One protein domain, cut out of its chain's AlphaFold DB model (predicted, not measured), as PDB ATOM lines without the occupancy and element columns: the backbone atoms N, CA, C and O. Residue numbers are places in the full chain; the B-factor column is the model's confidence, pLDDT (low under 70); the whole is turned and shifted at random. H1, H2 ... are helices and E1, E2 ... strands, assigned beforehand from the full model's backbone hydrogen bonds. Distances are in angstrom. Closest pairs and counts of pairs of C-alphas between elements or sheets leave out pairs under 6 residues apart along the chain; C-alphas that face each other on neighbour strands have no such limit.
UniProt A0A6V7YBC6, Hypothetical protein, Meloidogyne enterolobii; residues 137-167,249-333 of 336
ATOM      1  N   LEU A 137     196.799 230.464 209.903       73.62
ATOM      2  CA  LEU A 137     197.402 229.918 208.689       73.62
ATOM      3  C   LEU A 137     196.398 229.076 207.895       73.62
ATOM      4  O   LEU A 137     196.417 229.118 206.669       73.62
ATOM      5  N   MET A 138     195.465 228.381 208.549       70.69
ATOM      6  CA  MET A 138     194.426 227.600 207.869       70.69
ATOM      7  C   MET A 138     193.433 228.465 207.077       70.69
ATOM      8  O   MET A 138     192.862 227.996 206.084       70.69
ATOM      9  N   HIS A 139     193.250 229.730 207.462       69.50
ATOM     10  CA  HIS A 139     192.340 230.656 206.795       69.50
ATOM     11  C   HIS A 139     193.028 231.467 205.686       69.50
ATOM     12  O   HIS A 139     193.842 232.361 205.913       69.50
ATOM     13  N   ARG A 140     192.615 231.227 204.437       66.88
ATOM     14  CA  ARG A 140     193.201 231.875 203.246       66.88
ATOM     15  C   ARG A 140     193.109 233.398 203.255       66.88
ATOM     16  O   ARG A 140     194.035 234.068 202.813       66.88
ATOM     17  N   GLN A 141     191.988 233.942 203.735       68.38
ATOM     18  CA  GLN A 141     191.788 235.391 203.832       68.38
ATOM     19  C   GLN A 141     192.781 236.016 204.816       68.38
ATOM     20  O   GLN A 141     193.397 237.034 204.499       68.38
ATOM     21  N   SER A 142     192.998 235.359 205.959       70.56
ATOM     22  CA  SER A 142     193.976 235.764 206.967       70.56
ATOM     23  C   SER A 142     195.383 235.782 206.388       70.56
ATOM     24  O   SER A 142     196.078 236.792 206.505       70.56
ATOM     25  N   VAL A 143     195.790 234.731 205.670       68.88
ATOM     26  CA  VAL A 143     197.140 234.708 205.093       68.88
ATOM     27  C   VAL A 143     197.302 235.697 203.945       68.88
ATOM     28  O   VAL A 143     198.330 236.371 203.871       68.88
ATOM     29  N   ARG A 144     196.281 235.891 203.103       70.81
ATOM     30  CA  ARG A 144     196.289 236.958 202.088       70.81
ATOM     31  C   ARG A 144     196.481 238.332 202.735       70.81
ATOM     32  O   ARG A 144     197.268 239.134 202.235       70.81
ATOM     33  N   ALA A 145     195.805 238.598 203.853       73.25
ATOM     34  CA  ALA A 145     195.962 239.840 204.601       73.25
ATOM     35  C   ALA A 145     197.359 239.971 205.238       73.25
ATOM     36  O   ALA A 145     197.937 241.057 205.211       73.25
ATOM     37  N   ILE A 146     197.929 238.886 205.775       74.31
ATOM     38  CA  ILE A 146     199.308 238.848 206.296       74.31
ATOM     39  C   ILE A 146     200.312 239.169 205.182       74.31
ATOM     40  O   ILE A 146     201.123 240.080 205.338       74.31
ATOM     41  N   CYS A 147     200.200 238.504 204.032       72.62
ATOM     42  CA  CYS A 147     201.097 238.709 202.895       72.62
ATOM     43  C   CYS A 147     201.008 240.136 202.348       72.62
ATOM     44  O   CYS A 147     202.033 240.785 202.147       72.62
ATOM     45  N   LYS A 148     199.783 240.657 202.191       73.94
ATOM     46  CA  LYS A 148     199.547 242.034 201.739       73.94
ATOM     47  C   LYS A 148     200.160 243.058 202.698       73.94
ATOM     48  O   LYS A 148     200.785 244.009 202.242       73.94
ATOM     49  N   ARG A 149     200.012 242.866 204.017       76.56
ATOM     50  CA  ARG A 149     200.634 243.739 205.030       76.56
ATOM     51  C   ARG A 149     202.160 243.668 205.008       76.56
ATOM     52  O   ARG A 149     202.802 244.680 205.247       76.56
ATOM     53  N   GLY A 150     202.735 242.504 204.707       71.25
ATOM     54  CA  GLY A 150     204.186 242.320 204.610       71.25
ATOM     55  C   GLY A 150     204.813 242.709 203.273       71.25
ATOM     56  O   GLY A 150     205.977 242.387 203.044       71.25
ATOM     57  N   GLY A 151     204.061 243.360 202.378       67.81
ATOM     58  CA  GLY A 151     204.584 243.810 201.087       67.81
ATOM     59  C   GLY A 151     204.971 242.671 200.141       67.81
ATOM     60  O   GLY A 151     205.750 242.895 199.218       67.81
ATOM     61  N   LEU A 152     204.449 241.459 200.354       69.00
ATOM     62  CA  LEU A 152     204.583 240.363 199.398       69.00
ATOM     63  C   LEU A 152     203.642 240.672 198.221       69.00
ATOM     64  O   LEU A 152     202.450 240.357 198.273       69.00
ATOM     65  N   GLN A 153     204.150 241.381 197.205       52.91
ATOM     66  CA  GLN A 153     203.424 241.588 195.949       52.91
ATOM     67  C   GLN A 153     203.382 240.292 195.130       52.91
ATOM     68  O   GLN A 153     204.232 239.416 195.265       52.91
ATOM     69  N   THR A 154     202.322 240.177 194.333       44.47
ATOM     70  CA  THR A 154     201.730 238.966 193.753       44.47
ATOM     71  C   THR A 154     202.637 238.208 192.772       44.47
ATOM     72  O   THR A 154     202.337 238.122 191.588       44.47
ATOM     73  N   LEU A 155     203.690 237.550 193.261       42.75
ATOM     74  CA  LEU A 155     203.963 236.201 192.768       42.75
ATOM     75  C   LEU A 155     202.782 235.328 193.194       42.75
ATOM     76  O   LEU A 155     202.251 235.466 194.305       42.75
ATOM     77  N   LYS A 156     202.332 234.461 192.292       47.69
ATOM     78  CA  LYS A 156     201.193 233.574 192.517       47.69
ATOM     79  C   LYS A 156     201.605 232.456 193.466       47.69
ATOM     80  O   LYS A 156     201.995 231.355 193.102       47.69
ATOM     81  N   LEU A 157     201.595 232.827 194.733       39.28
ATOM     82  CA  LEU A 157     202.081 232.040 195.842       39.28
ATOM     83  C   LEU A 157     201.169 230.855 196.087       39.28
ATOM     84  O   LEU A 157     199.958 231.022 196.005       39.28
ATOM     85  N   LEU A 158     201.742 229.703 196.423       38.06
ATOM     86  CA  LEU A 158     201.010 228.552 196.923       38.06
ATOM     87  C   LEU A 158     201.674 228.073 198.206       38.06
ATOM     88  O   LEU A 158     202.477 227.171 198.155       38.06
ATOM     89  N   PHE A 159     201.399 228.613 199.386       37.00
ATOM     90  CA  PHE A 159     202.076 228.066 200.575       37.00
ATOM     91  C   PHE A 159     201.667 226.611 200.836       37.00
ATOM     92  O   PHE A 159     200.588 226.399 201.380       37.00
ATOM     93  N   ILE A 160     202.529 225.641 200.517       34.03
ATOM     94  CA  ILE A 160     202.479 224.283 201.061       34.03
ATOM     95  C   ILE A 160     203.433 224.246 202.236       34.03
ATOM     96  O   ILE A 160     204.591 223.911 202.046       34.03
ATOM     97  N   PHE A 161     202.951 224.522 203.449       35.06
ATOM     98  CA  PHE A 161     203.594 223.906 204.605       35.06
ATOM     99  C   PHE A 161     203.466 222.389 204.411       35.06
ATOM    100  O   PHE A 161     202.451 221.906 203.913       35.06
ATOM    101  N   LYS A 162     204.422 221.584 204.878       34.25
ATOM    102  CA  LYS A 162     204.147 220.150 205.110       34.25
ATOM    103  C   LYS A 162     203.267 219.955 206.368       34.25
ATOM    104  O   LYS A 162     203.226 218.881 206.943       34.25
ATOM    105  N   LEU A 163     202.567 221.026 206.771       34.91
ATOM    106  CA  LEU A 163     201.142 221.088 207.095       34.91
ATOM    107  C   LEU A 163     200.365 221.458 205.815       34.91
ATOM    108  O   LEU A 163     200.304 222.640 205.517       34.91
ATOM    109  N   TYR A 164     199.817 220.516 205.038       44.38
ATOM    110  CA  TYR A 164     199.202 220.779 203.717       44.38
ATOM    111  C   TYR A 164     198.233 221.969 203.682       44.38
ATOM    112  O   TYR A 164     197.011 221.832 203.814       44.38
ATOM    113  N   LEU A 165     198.795 223.140 203.453       34.53
ATOM    114  CA  LEU A 165     198.113 224.373 203.198       34.53
ATOM    115  C   LEU A 165     198.248 224.595 201.695       34.53
ATOM    116  O   LEU A 165     199.196 224.155 201.059       34.53
ATOM    117  N   ASN A 166     197.215 225.144 201.089       39.91
ATOM    118  CA  ASN A 166     197.240 225.505 199.687       39.91
ATOM    119  C   ASN A 166     196.757 226.953 199.655       39.91
ATOM    120  O   ASN A 166     195.567 227.210 199.463       39.91
ATOM    121  N   ILE A 167     197.647 227.888 200.005       38.62
ATOM    122  CA  ILE A 167     197.336 229.321 199.977       38.62
ATOM    123  C   ILE A 167     197.695 229.861 198.615       38.62
ATOM    124  O   ILE A 167     198.835 230.246 198.399       38.62
ATOM    125  N   ASP A 249     202.055 228.274 182.467       74.75
ATOM    126  CA  ASP A 249     203.431 228.506 182.027       74.75
ATOM    127  C   ASP A 249     204.239 229.230 183.112       74.75
ATOM    128  O   ASP A 249     203.856 230.305 183.582       74.75
ATOM    129  N   GLY A 250     205.322 228.601 183.555       74.88
ATOM    130  CA  GLY A 250     206.208 229.041 184.620       74.88
ATOM    131  C   GLY A 250     206.757 227.884 185.458       74.88
ATOM    132  O   GLY A 250     206.389 226.719 185.290       74.88
ATOM    133  N   PHE A 251     207.639 228.212 186.395       77.62
ATOM    134  CA  PHE A 251     208.264 227.247 187.294       77.62
ATOM    135  C   PHE A 251     207.445 227.073 188.570       77.62
ATOM    136  O   PHE A 251     207.317 227.995 189.381       77.62
ATOM    137  N   GLU A 252     206.926 225.864 188.788       82.75
ATOM    138  CA  GLU A 252     206.401 225.466 190.092       82.75
ATOM    139  C   GLU A 252     207.548 225.039 190.999       82.75
ATOM    140  O   GLU A 252     208.385 224.222 190.612       82.75
ATOM    141  N   PHE A 253     207.557 225.533 192.236       84.50
ATOM    142  CA  PHE A 253     208.599 225.181 193.193       84.50
ATOM    143  C   PHE A 253     208.057 224.934 194.599       84.50
ATOM    144  O   PHE A 253     207.038 225.499 194.974       84.50
ATOM    145  N   ILE A 254     208.746 224.112 195.392       88.12
ATOM    146  CA  ILE A 254     208.554 223.906 196.831       88.12
ATOM    147  C   ILE A 254     209.899 224.141 197.515       88.12
ATOM    148  O   ILE A 254     210.773 223.275 197.499       88.12
ATOM    149  N   SER A 255     210.056 225.291 198.153       88.00
ATOM    150  CA  SER A 255     211.225 225.611 198.962       88.00
ATOM    151  C   SER A 255     211.074 225.070 200.375       88.00
ATOM    152  O   SER A 255     210.035 225.225 201.014       88.00
ATOM    153  N   ILE A 256     212.136 224.455 200.873       87.94
ATOM    154  CA  ILE A 256     212.305 224.050 202.261       87.94
ATOM    155  C   ILE A 256     213.121 225.139 202.939       87.94
ATOM    156  O   ILE A 256     214.198 225.502 202.465       87.94
ATOM    157  N   ALA A 257     212.636 225.649 204.058       84.69
ATOM    158  CA  ALA A 257     213.322 226.688 204.795       84.69
ATOM    159  C   ALA A 257     213.129 226.513 206.297       84.69
ATOM    160  O   ALA A 257     212.192 225.867 206.756       84.69
ATOM    161  N   SER A 258     214.006 227.123 207.078       79.25
ATOM    162  CA  SER A 258     213.765 227.345 208.498       79.25
ATOM    163  C   SER A 258     214.109 228.788 208.825       79.25
ATOM    164  O   SER A 258     214.885 229.432 208.126       79.25
ATOM    165  N   THR A 259     213.563 229.318 209.906       73.06
ATOM    166  CA  THR A 259     213.916 230.671 210.349       73.06
ATOM    167  C   THR A 259     215.351 230.762 210.868       73.06
ATOM    168  O   THR A 259     215.933 231.842 210.846       73.06
ATOM    169  N   ARG A 260     215.948 229.633 211.282       75.94
ATOM    170  CA  ARG A 260     217.343 229.560 211.742       75.94
ATOM    171  C   ARG A 260     218.340 229.510 210.586       75.94
ATOM    172  O   ARG A 260     219.363 230.179 210.647       75.94
ATOM    173  N   THR A 261     218.078 228.689 209.574       81.19
ATOM    174  CA  THR A 261     219.005 228.455 208.450       81.19
ATOM    175  C   THR A 261     218.664 229.273 207.210       81.19
ATOM    176  O   THR A 261     219.455 229.305 206.277       81.19
ATOM    177  N   GLY A 262     217.490 229.902 207.167       85.88
ATOM    178  CA  GLY A 262     216.938 230.462 205.940       85.88
ATOM    179  C   GLY A 262     216.538 229.365 204.954       85.88
ATOM    180  O   GLY A 262     216.078 228.290 205.357       85.88
ATOM    181  N   LEU A 263     216.707 229.637 203.660       90.00
ATOM    182  CA  LEU A 263     216.477 228.665 202.593       90.00
ATOM    183  C   LEU A 263     217.448 227.479 202.721       90.00
ATOM    184  O   LEU A 263     218.661 227.657 202.771       90.00
ATOM    185  N   ILE A 264     216.903 226.264 202.738       91.06
ATOM    186  CA  ILE A 264     217.672 225.011 202.773       91.06
ATOM    187  C   ILE A 264     217.833 224.454 201.354       91.06
ATOM    188  O   ILE A 264     218.914 224.022 200.968       91.06
ATOM    189  N   GLY A 265     216.759 224.470 200.567       92.06
ATOM    190  CA  GLY A 265     216.760 224.027 199.176       92.06
ATOM    191  C   GLY A 265     215.360 224.066 198.583       92.06
ATOM    192  O   GLY A 265     214.397 224.362 199.291       92.06
ATOM    193  N   THR A 266     215.239 223.764 197.298       91.94
ATOM    194  CA  THR A 266     214.000 223.909 196.538       91.94
ATOM    195  C   THR A 266     213.796 222.724 195.615       91.94
ATOM    196  O   THR A 266     214.690 222.361 194.863       91.94
ATOM    197  N   PHE A 267     212.610 222.126 195.655       91.25
ATOM    198  CA  PHE A 267     212.158 221.221 194.605       91.25
ATOM    199  C   PHE A 267     211.480 222.040 193.514       91.25
ATOM    200  O   PHE A 267     210.596 222.821 193.853       91.25
ATOM    201  N   CYS A 268     211.818 221.869 192.243       89.50
ATOM    202  CA  CYS A 268     211.158 222.595 191.156       89.50
ATOM    203  C   CYS A 268     210.855 221.710 189.950       89.50
ATOM    204  O   CYS A 268     211.523 220.698 189.729       89.50
ATOM    205  N   SER A 269     209.827 222.076 189.178       85.81
ATOM    206  CA  SER A 269     209.604 221.482 187.860       85.81
ATOM    207  C   SER A 269     210.716 221.911 186.907       85.81
ATOM    208  O   SER A 269     211.119 223.070 186.909       85.81
ATOM    209  N   ILE A 270     211.215 220.979 186.092       82.12
ATOM    210  CA  ILE A 270     212.251 221.291 185.088       82.12
ATOM    211  C   ILE A 270     211.625 221.934 183.838       82.12
ATOM    212  O   ILE A 270     212.242 222.772 183.189       82.12
ATOM    213  N   ASP A 271     210.391 221.551 183.495       80.12
ATOM    214  CA  ASP A 271     209.655 222.124 182.363       80.12
ATOM    215  C   ASP A 271     208.819 223.321 182.837       80.12
ATOM    216  O   ASP A 271     207.952 223.157 183.698       80.12
ATOM    217  N   SER A 272     209.076 224.509 182.280       77.75
ATOM    218  CA  SER A 272     208.283 225.717 182.538       77.75
ATOM    219  C   SER A 272     207.066 225.841 181.626       77.75
ATOM    220  O   SER A 272     206.179 226.638 181.893       77.75
ATOM    221  N   ARG A 273     206.943 225.041 180.562       79.12
ATOM    222  CA  ARG A 273     205.825 225.161 179.601       79.12
ATOM    223  C   ARG A 273     204.524 224.545 180.109       79.12
ATOM    224  O   ARG A 273     203.504 224.607 179.427       79.12
ATOM    225  N   LYS A 274     204.589 223.799 181.217       76.56
ATOM    226  CA  LYS A 274     203.451 223.106 181.820       76.56
ATOM    227  C   LYS A 274     203.653 222.960 183.317       76.56
ATOM    228  O   LYS A 274     204.666 222.436 183.770       76.56
ATOM    229  N   THR A 275     202.617 223.274 184.079       77.56
ATOM    230  CA  THR A 275     202.583 222.965 185.509       77.56
ATOM    231  C   THR A 275     202.526 221.465 185.797       77.56
ATOM    232  O   THR A 275     202.063 220.650 184.983       77.56
ATOM    233  N   LEU A 276     202.955 221.079 187.008       79.25
ATOM    234  CA  LEU A 276     202.883 219.693 187.469       79.25
ATOM    235  C   LEU A 276     201.435 219.203 187.461       79.25
ATOM    236  O   LEU A 276     201.165 218.081 187.037       79.25
ATOM    237  N   ILE A 277     200.492 220.053 187.883       78.69
ATOM    238  CA  ILE A 277     199.073 219.691 187.912       78.69
ATOM    239  C   ILE A 277     198.535 219.382 186.510       78.69
ATOM    240  O   ILE A 277     197.841 218.380 186.336       78.69
ATOM    241  N   CYS A 278     198.904 220.170 185.497       80.19
ATOM    242  CA  CYS A 278     198.523 219.901 184.114       80.19
ATOM    243  C   CYS A 278     199.117 218.586 183.606       80.19
ATOM    244  O   CYS A 278     198.409 217.802 182.974       80.19
ATOM    245  N   SER A 279     200.387 218.323 183.918       83.31
ATOM    246  CA  SER A 279     201.063 217.085 183.519       83.31
ATOM    247  C   SER A 279     200.409 215.858 184.153       83.31
ATOM    248  O   SER A 279     200.117 214.886 183.460       83.31
ATOM    249  N   VAL A 280     200.086 215.923 185.448       83.12
ATOM    250  CA  VAL A 280     199.440 214.820 186.171       83.12
ATOM    251  C   VAL A 280     198.021 214.566 185.658       83.12
ATOM    252  O   VAL A 280     197.667 213.416 185.403       83.12
ATOM    253  N   LEU A 281     197.212 215.613 185.458       81.69
ATOM    254  CA  LEU A 281     195.850 215.467 184.926       81.69
ATOM    255  C   LEU A 281     195.836 214.902 183.501       81.69
ATOM    256  O   LEU A 281     194.940 214.137 183.154       81.69
ATOM    257  N   ALA A 282     196.834 215.247 182.689       83.31
ATOM    258  CA  ALA A 282     196.989 214.728 181.334       83.31
ATOM    259  C   ALA A 282     197.695 213.359 181.268       83.31
ATOM    260  O   ALA A 282     197.908 212.858 180.167       83.31
ATOM    261  N   GLN A 283     198.080 212.771 182.411       84.31
ATOM    262  CA  GLN A 283     198.895 211.549 182.495       84.31
ATOM    263  C   GLN A 283     200.189 211.628 181.661       84.31
ATOM    264  O   GLN A 283     200.622 210.655 181.046       84.31
ATOM    265  N   GLN A 284     200.806 212.809 181.628       86.00
ATOM    266  CA  GLN A 284     202.052 213.074 180.913       86.00
ATOM    267  C   GLN A 284     203.253 212.937 181.849       86.00
ATOM    268  O   GLN A 284     203.157 213.168 183.055       86.00
ATOM    269  N   SER A 285     204.404 212.576 181.282       85.19
ATOM    270  CA  SER A 285     205.668 212.541 182.016       85.19
ATOM    271  C   SER A 285     206.021 213.928 182.558       85.19
ATOM    272  O   SER A 285     205.884 214.928 181.860       85.19
ATOM    273  N   TYR A 286     206.512 213.970 183.793       85.12
ATOM    274  CA  TYR A 286     206.993 215.178 184.459       85.12
ATOM    275  C   TYR A 286     208.311 214.880 185.174       85.12
ATOM    276  O   TYR A 286     208.596 213.734 185.520       85.12
ATOM    277  N   SER A 287     209.128 215.911 185.385       86.31
ATOM    278  CA  SER A 287     210.403 215.805 186.101       86.31
ATOM    279  C   SER A 287     210.500 216.896 187.158       86.31
ATOM    280  O   SER A 287     210.125 218.043 186.908       86.31
ATOM    281  N   ILE A 288     210.983 216.511 188.339       88.75
ATOM    282  CA  ILE A 288     211.204 217.398 189.480       88.75
ATOM    283  C   ILE A 288     212.672 217.274 189.866       88.75
ATOM    284  O   ILE A 288     213.182 216.162 189.998       88.75
ATOM    285  N   GLU A 289     213.323 218.407 190.076       90.94
ATOM    286  CA  GLU A 289     214.709 218.482 190.519       90.94
ATOM    287  C   GLU A 289     214.786 219.054 191.933       90.94
ATOM    288  O   GLU A 289     213.955 219.875 192.318       90.94
ATOM    289  N   TYR A 290     215.767 218.602 192.718       93.31
ATOM    290  CA  TYR A 290     216.114 219.218 193.994       93.31
ATOM    291  C   TYR A 290     217.354 220.093 193.821       93.31
ATOM    292  O   TYR A 290     218.431 219.598 193.499       93.31
ATOM    293  N   LEU A 291     217.194 221.377 194.114       93.31
ATOM    294  CA  LEU A 291     218.243 222.379 194.113       93.31
ATOM    295  C   LEU A 291     218.620 222.702 195.561       93.31
ATOM    296  O   LEU A 291     217.754 222.987 196.392       93.31
ATOM    297  N   ASN A 292     219.913 222.699 195.881       93.88
ATOM    298  CA  ASN A 292     220.373 223.262 197.151       93.88
ATOM    299  C   ASN A 292     220.191 224.801 197.157       93.88
ATOM    300  O   ASN A 292     219.720 225.392 196.181       93.88
ATOM    301  N   SER A 293     220.513 225.468 198.266       91.06
ATOM    302  CA  SER A 293     220.318 226.920 198.388       91.06
ATOM    303  C   SER A 293     221.112 227.734 197.359       91.06
ATOM    304  O   SER A 293     220.576 228.708 196.839       91.06
ATOM    305  N   GLU A 294     222.338 227.329 197.023       91.75
ATOM    306  CA  GLU A 294     223.175 227.992 196.011       91.75
ATOM    307  C   GLU A 294     222.589 227.807 194.608       91.75
ATOM    308  O   GLU A 294     222.272 228.788 193.945       91.75
ATOM    309  N   MET A 295     222.300 226.562 194.221       93.06
ATOM    310  CA  MET A 295     221.663 226.230 192.942       93.06
ATOM    311  C   MET A 295     220.303 226.917 192.774       93.06
ATOM    312  O   MET A 295     219.942 227.321 191.674       93.06
ATOM    313  N   THR A 296     219.542 227.087 193.861       90.81
ATOM    314  CA  THR A 296     218.266 227.816 193.810       90.81
ATOM    315  C   THR A 296     218.476 229.272 193.389       90.81
ATOM    316  O   THR A 296     217.664 229.789 192.629       90.81
ATOM    317  N   ARG A 297     219.538 229.945 193.858       88.31
ATOM    318  CA  ARG A 297     219.820 231.344 193.487       88.31
ATOM    319  C   ARG A 297     220.136 231.482 192.003       88.31
ATOM    320  O   ARG A 297     219.713 232.462 191.397       88.31
ATOM    321  N   ASP A 298     220.850 230.502 191.459       87.19
ATOM    322  CA  ASP A 298     221.302 230.513 190.070       87.19
ATOM    323  C   ASP A 298     220.169 230.154 189.097       87.19
ATOM    324  O   ASP A 298     220.013 230.802 188.065       87.19
ATOM    325  N   VAL A 299     219.355 229.144 189.431       85.69
ATOM    326  CA  VAL A 299     218.296 228.620 188.547       85.69
ATOM    327  C   VAL A 299     216.969 229.367 188.716       85.69
ATOM    328  O   VAL A 299     216.243 229.560 187.746       85.69
ATOM    329  N   LEU A 300     216.634 229.794 189.938       85.00
ATOM    330  CA  LEU A 300     215.363 230.445 190.274       85.00
ATOM    331  C   LEU A 300     215.619 231.772 191.014       85.00
ATOM    332  O   LEU A 300     215.370 231.882 192.226       85.00
ATOM    333  N   PRO A 301     216.126 232.803 190.309       81.94
ATOM    334  CA  PRO A 301     216.487 234.070 190.929       81.94
ATOM    335  C   PRO A 301     215.283 234.708 191.633       81.94
ATOM    336  O   PRO A 301     214.169 234.758 191.117       81.94
ATOM    337  N   GLY A 302     215.509 235.196 192.854       82.62
ATOM    338  CA  GLY A 302     214.478 235.821 193.690       82.62
ATOM    339  C   GLY A 302     213.734 234.870 194.635       82.62
ATOM    340  O   GLY A 302     213.165 235.356 195.615       82.62
ATOM    341  N   VAL A 303     213.795 233.542 194.445       85.06
ATOM    342  CA  VAL A 303     213.136 232.573 195.350       85.06
ATOM    343  C   VAL A 303     213.664 232.670 196.776       85.06
ATOM    344  O   VAL A 303     212.878 232.670 197.720       85.06
ATOM    345  N   GLU A 304     214.976 232.796 196.967       87.31
ATOM    346  CA  GLU A 304     215.543 232.922 198.312       87.31
ATOM    347  C   GLU A 304     215.058 234.195 199.013       87.31
ATOM    348  O   GLU A 304     214.556 234.129 200.135       87.31
ATOM    349  N   SER A 305     215.158 235.354 198.353       83.69
ATOM    350  CA  SER A 305     214.679 236.624 198.907       83.69
ATOM    351  C   SER A 305     213.192 236.550 199.245       83.69
ATOM    352  O   SER A 305     212.778 236.976 200.326       83.69
ATOM    353  N   PHE A 306     212.411 235.932 198.358       81.31
ATOM    354  CA  PHE A 306     210.991 235.686 198.540       81.31
ATOM    355  C   PHE A 306     210.702 234.808 199.770       81.31
ATOM    356  O   PHE A 306     209.884 235.172 200.618       81.31
ATOM    357  N   VAL A 307     211.398 233.677 199.908       83.25
ATOM    358  CA  VAL A 307     211.292 232.760 201.053       83.25
ATOM    359  C   VAL A 307     211.656 233.477 202.349       83.25
ATOM    360  O   VAL A 307     210.931 233.376 203.337       83.25
ATOM    361  N   MET A 308     212.735 234.255 202.348       83.88
ATOM    362  CA  MET A 308     213.185 234.987 203.530       83.88
ATOM    363  C   MET A 308     212.204 236.087 203.940       83.88
ATOM    364  O   MET A 308     211.917 236.235 205.130       83.88
ATOM    365  N   GLN A 309     211.660 236.845 202.985       80.69
ATOM    366  CA  GLN A 309     210.616 237.835 203.263       80.69
ATOM    367  C   GLN A 309     209.356 237.150 203.791       80.69
ATOM    368  O   GLN A 309     208.794 237.579 204.793       80.69
ATOM    369  N   THR A 310     208.970 236.034 203.180       79.06
ATOM    370  CA  THR A 310     207.832 235.224 203.601       79.06
ATOM    371  C   THR A 310     207.974 234.739 205.039       79.06
ATOM    372  O   THR A 310     207.056 234.918 205.838       79.06
ATOM    373  N   LEU A 311     209.136 234.191 205.403       79.81
ATOM    374  CA  LEU A 311     209.410 233.780 206.775       79.81
ATOM    375  C   LEU A 311     209.282 234.962 207.742       79.81
ATOM    376  O   LEU A 311     208.596 234.853 208.752       79.81
ATOM    377  N   LYS A 312     209.866 236.115 207.403       79.56
ATOM    378  CA  LYS A 312     209.782 237.326 208.231       79.56
ATOM    379  C   LYS A 312     208.355 237.852 208.367       79.56
ATOM    380  O   LYS A 312     208.006 238.320 209.437       79.56
ATOM    381  N   THR A 313     207.546 237.792 207.313       77.69
ATOM    382  CA  THR A 313     206.175 238.328 207.262       77.69
ATOM    383  C   THR A 313     205.147 237.420 207.922       77.69
ATOM    384  O   THR A 313     204.197 237.906 208.531       77.69
ATOM    385  N   VAL A 314     205.295 236.106 207.775       74.25
ATOM    386  CA  VAL A 314     204.348 235.138 208.336       74.25
ATOM    387  C   VAL A 314     204.712 234.806 209.785       74.25
ATOM    388  O   VAL A 314     203.821 234.611 210.606       74.25
ATOM    389  N   PHE A 315     206.003 234.840 210.127       73.00
ATOM    390  CA  PHE A 315     206.532 234.465 211.442       73.00
ATOM    391  C   PHE A 315     207.200 235.636 212.181       73.00
ATOM    392  O   PHE A 315     208.170 235.446 212.909       73.00
ATOM    393  N   VAL A 316     206.661 236.855 212.014       59.53
ATOM    394  CA  VAL A 316     207.203 238.147 212.513       59.53
ATOM    395  C   VAL A 316     207.556 238.134 214.010       59.53
ATOM    396  O   VAL A 316     208.383 238.929 214.450       59.53
ATOM    397  N   ARG A 317     206.907 237.283 214.815       56.38
ATOM    398  CA  ARG A 317     206.976 237.300 216.287       56.38
ATOM    399  C   ARG A 317     206.931 235.909 216.918       56.38
ATOM    400  O   ARG A 317     206.153 235.680 217.835       56.38
ATOM    401  N   SER A 318     207.699 234.962 216.404       51.28
ATOM    402  CA  SER A 318     207.815 233.664 217.064       51.28
ATOM    403  C   SER A 318     209.273 233.387 217.373       51.28
ATOM    404  O   SER A 318     209.936 232.690 216.633       51.28
ATOM    405  N   ASP A 319     209.755 233.866 218.506       50.22
ATOM    406  CA  ASP A 319     210.920 233.363 219.251       50.22
ATOM    407  C   ASP A 319     210.895 231.834 219.518       50.22
ATOM    408  O   ASP A 319     211.825 231.269 220.090       50.22
ATOM    409  N   ILE A 320     209.849 231.163 219.037       53.06
ATOM    410  CA  ILE A 320     209.474 229.771 219.206       53.06
ATOM    411  C   ILE A 320     209.148 229.227 217.799       53.06
ATOM    412  O   ILE A 320     208.024 229.358 217.317       53.06
ATOM    413  N   PHE A 321     210.140 228.717 217.063       59.81
ATOM    414  CA  PHE A 321     210.014 228.554 215.608       59.81
ATOM    415  C   PHE A 321     209.672 227.118 215.171       59.81
ATOM    416  O   PHE A 321     210.176 226.150 215.743       59.81
ATOM    417  N   PRO A 322     208.879 226.934 214.092       58.84
ATOM    418  CA  PRO A 322     208.762 225.632 213.448       58.84
ATOM    419  C   PRO A 322     210.139 225.197 212.903       58.84
ATOM    420  O   PRO A 322     210.791 225.974 212.203       58.84
ATOM    421  N   PRO A 323     210.590 223.956 213.176       61.66
ATOM    422  CA  PRO A 323     211.932 223.501 212.801       61.66
ATOM    423  C   PRO A 323     212.138 223.431 211.282       61.66
ATOM    424  O   PRO A 323     213.270 223.494 210.808       61.66
ATOM    425  N   LEU A 324     211.051 223.307 210.517       72.44
ATOM    426  CA  LEU A 324     211.076 223.228 209.066       72.44
ATOM    427  C   LEU A 324     209.755 223.756 208.493       72.44
ATOM    428  O   LEU A 324     208.671 223.366 208.928       72.44
ATOM    429  N   VAL A 325     209.857 224.621 207.496       75.56
ATOM    430  CA  VAL A 325     208.750 225.200 206.745       75.56
ATOM    431  C   VAL A 325     208.917 224.813 205.286       75.56
ATOM    432  O   VAL A 325     210.025 224.788 204.757       75.56
ATOM    433  N   PHE A 326     207.800 224.515 204.639       77.50
ATOM    434  CA  PHE A 326     207.752 224.340 203.199       77.50
ATOM    435  C   PHE A 326     206.944 225.509 202.629       77.50
ATOM    436  O   PHE A 326     205.963 225.951 203.231       77.50
ATOM    437  N   ILE A 327     207.400 226.057 201.511       78.06
ATOM    438  CA  ILE A 327     206.778 227.183 200.820       78.06
ATOM    439  C   ILE A 327     206.705 226.773 199.363       78.06
ATOM    440  O   ILE A 327     207.740 226.662 198.713       78.06
ATOM    441  N   LYS A 328     205.501 226.525 198.850       78.06
ATOM    442  CA  LYS A 328     205.323 226.337 197.412       78.06
ATOM    443  C   LYS A 328     205.064 227.698 196.764       78.06
ATOM    444  O   LYS A 328     204.537 228.626 197.378       78.06
ATOM    445  N   GLY A 329     205.493 227.853 195.532       76.12
ATOM    446  CA  GLY A 329     205.260 229.048 194.753       76.12
ATOM    447  C   GLY A 329     205.261 228.737 193.272       76.12
ATOM    448  O   GLY A 329     205.449 227.592 192.853       76.12
ATOM    449  N   PHE A 330     205.013 229.790 192.511       76.75
ATOM    450  CA  PHE A 330     205.047 229.777 191.067       76.75
ATOM    451  C   PHE A 330     205.755 231.029 190.571       76.75
ATOM    452  O   PHE A 330     205.460 232.129 191.048       76.75
ATOM    453  N   ILE A 331     206.673 230.849 189.631       74.75
ATOM    454  CA  ILE A 331     207.357 231.932 188.930       74.75
ATOM    455  C   ILE A 331     206.849 231.907 187.499       74.75
ATOM    456  O   ILE A 331     207.106 230.942 186.789       74.75
ATOM    457  N   GLU A 332     206.113 232.937 187.090       69.56
ATOM    458  CA  GLU A 332     205.793 233.124 185.672       69.56
ATOM    459  C   GLU A 332     207.099 233.396 184.921       69.56
ATOM    460  O   GLU A 332     207.909 234.205 185.381       69.56
ATOM    461  N   ASP A 333     207.312 232.710 183.795       59.62
ATOM    462  CA  ASP A 333     208.435 233.013 182.910       59.62
ATOM    463  C   ASP A 333     208.277 234.469 182.450       59.62
ATOM    464  O   ASP A 333     207.386 234.806 181.664       59.62
TER     465      ASP A 333
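What this domain is: This is residues 137 to 167 and 249 to 333 of the 336 residues of the protein "Hypothetical protein" of Meloidogyne enterolobii (UniProt A0A6V7YBC6). A strongly twisted sheet of four strands curls round helix H4, and H3 is on the same face, making two layers, helices on one face of a sheet. H1 packs across the last residues of H4, away from the sheet, while H2 only grazes the sheet with residues 276 to 277. The printed part has 116 residues with four named helices and four named strands, along the chain H1 E1 E2 H2 E3 H3 H4 E4. The sheet runs E3 E2 E1 E4, all antiparallel, and the class is mixed, helices and strands. The whole is compact, with a radius of gyration of the C-alphas of 14.1 A and spans of 43 by 31 by 23 A.

How they stand to each other: H1, residues 140 to 149, is not on the sheet. It touches H4, residues 303 to 314, with H4's residues 310 to 314 alone, about perpendicular at 75 degrees; the closest C-alphas are those of Ile 146 and Val 314, 6.6 A. E1, residues 251 to 258, and E2, residues 262 to 269, form an antiparallel hairpin, with N 254 and O 267 within hydrogen-bond range at 2.7 A. H2, residues 276 to 281, touches no helix. E3, residues 288 to 292, is an edge strand antiparallel to E2, with N 266 and O 291 at 2.8 A. H3, residues 293 to 299, stands up from the sheet at 45 degrees, at a height over the sheet of 6.8 A. H3 touches H4 at a steep tilt of 56 degrees, opposite ways; the closest C-alphas are those of Arg 297 and Glu 304, 6.6 A. The closest C-alphas of E2 and H4 are those of Leu 263 and Glu 304, 6.1 A. E4, residues 325 to 331, is the other edge strand, antiparallel to E1, with N 255 and O 327 at 2.7 A. In H1, H2, H3 and H4 every O i to N i+4 pair is within hydrogen-bond range.

Where its parts are: H1 begins with C-alpha 140 at (193.201, 231.875, 203.246) and is 14.1 A long. E1 is 21.9 A long, E2 21.5 A, H2 8.6 A, E3 13.3 A and H3 10.2 A. H4, the longest helix, measures 15.9 A from C-alpha 303 at (213.136, 232.573, 195.350). E4, 19.1 A long, ends with C-alpha 331 at (207.357, 231.932, 188.930).

The domain as a whole: The two C-alphas farthest apart are those of Ala 282 and Asp 319, 44.5 A. Residues 168 to 248 are not printed, and C-alphas 167 and 249 are 19.0 A apart across the cut. Residues 150 to 167 hold no named element. Of the links that are printed whole, none is long. The mean pLDDT of the printed part is 73.7, with 31 residues under 70, among them 151 to 167 and 316 to 323.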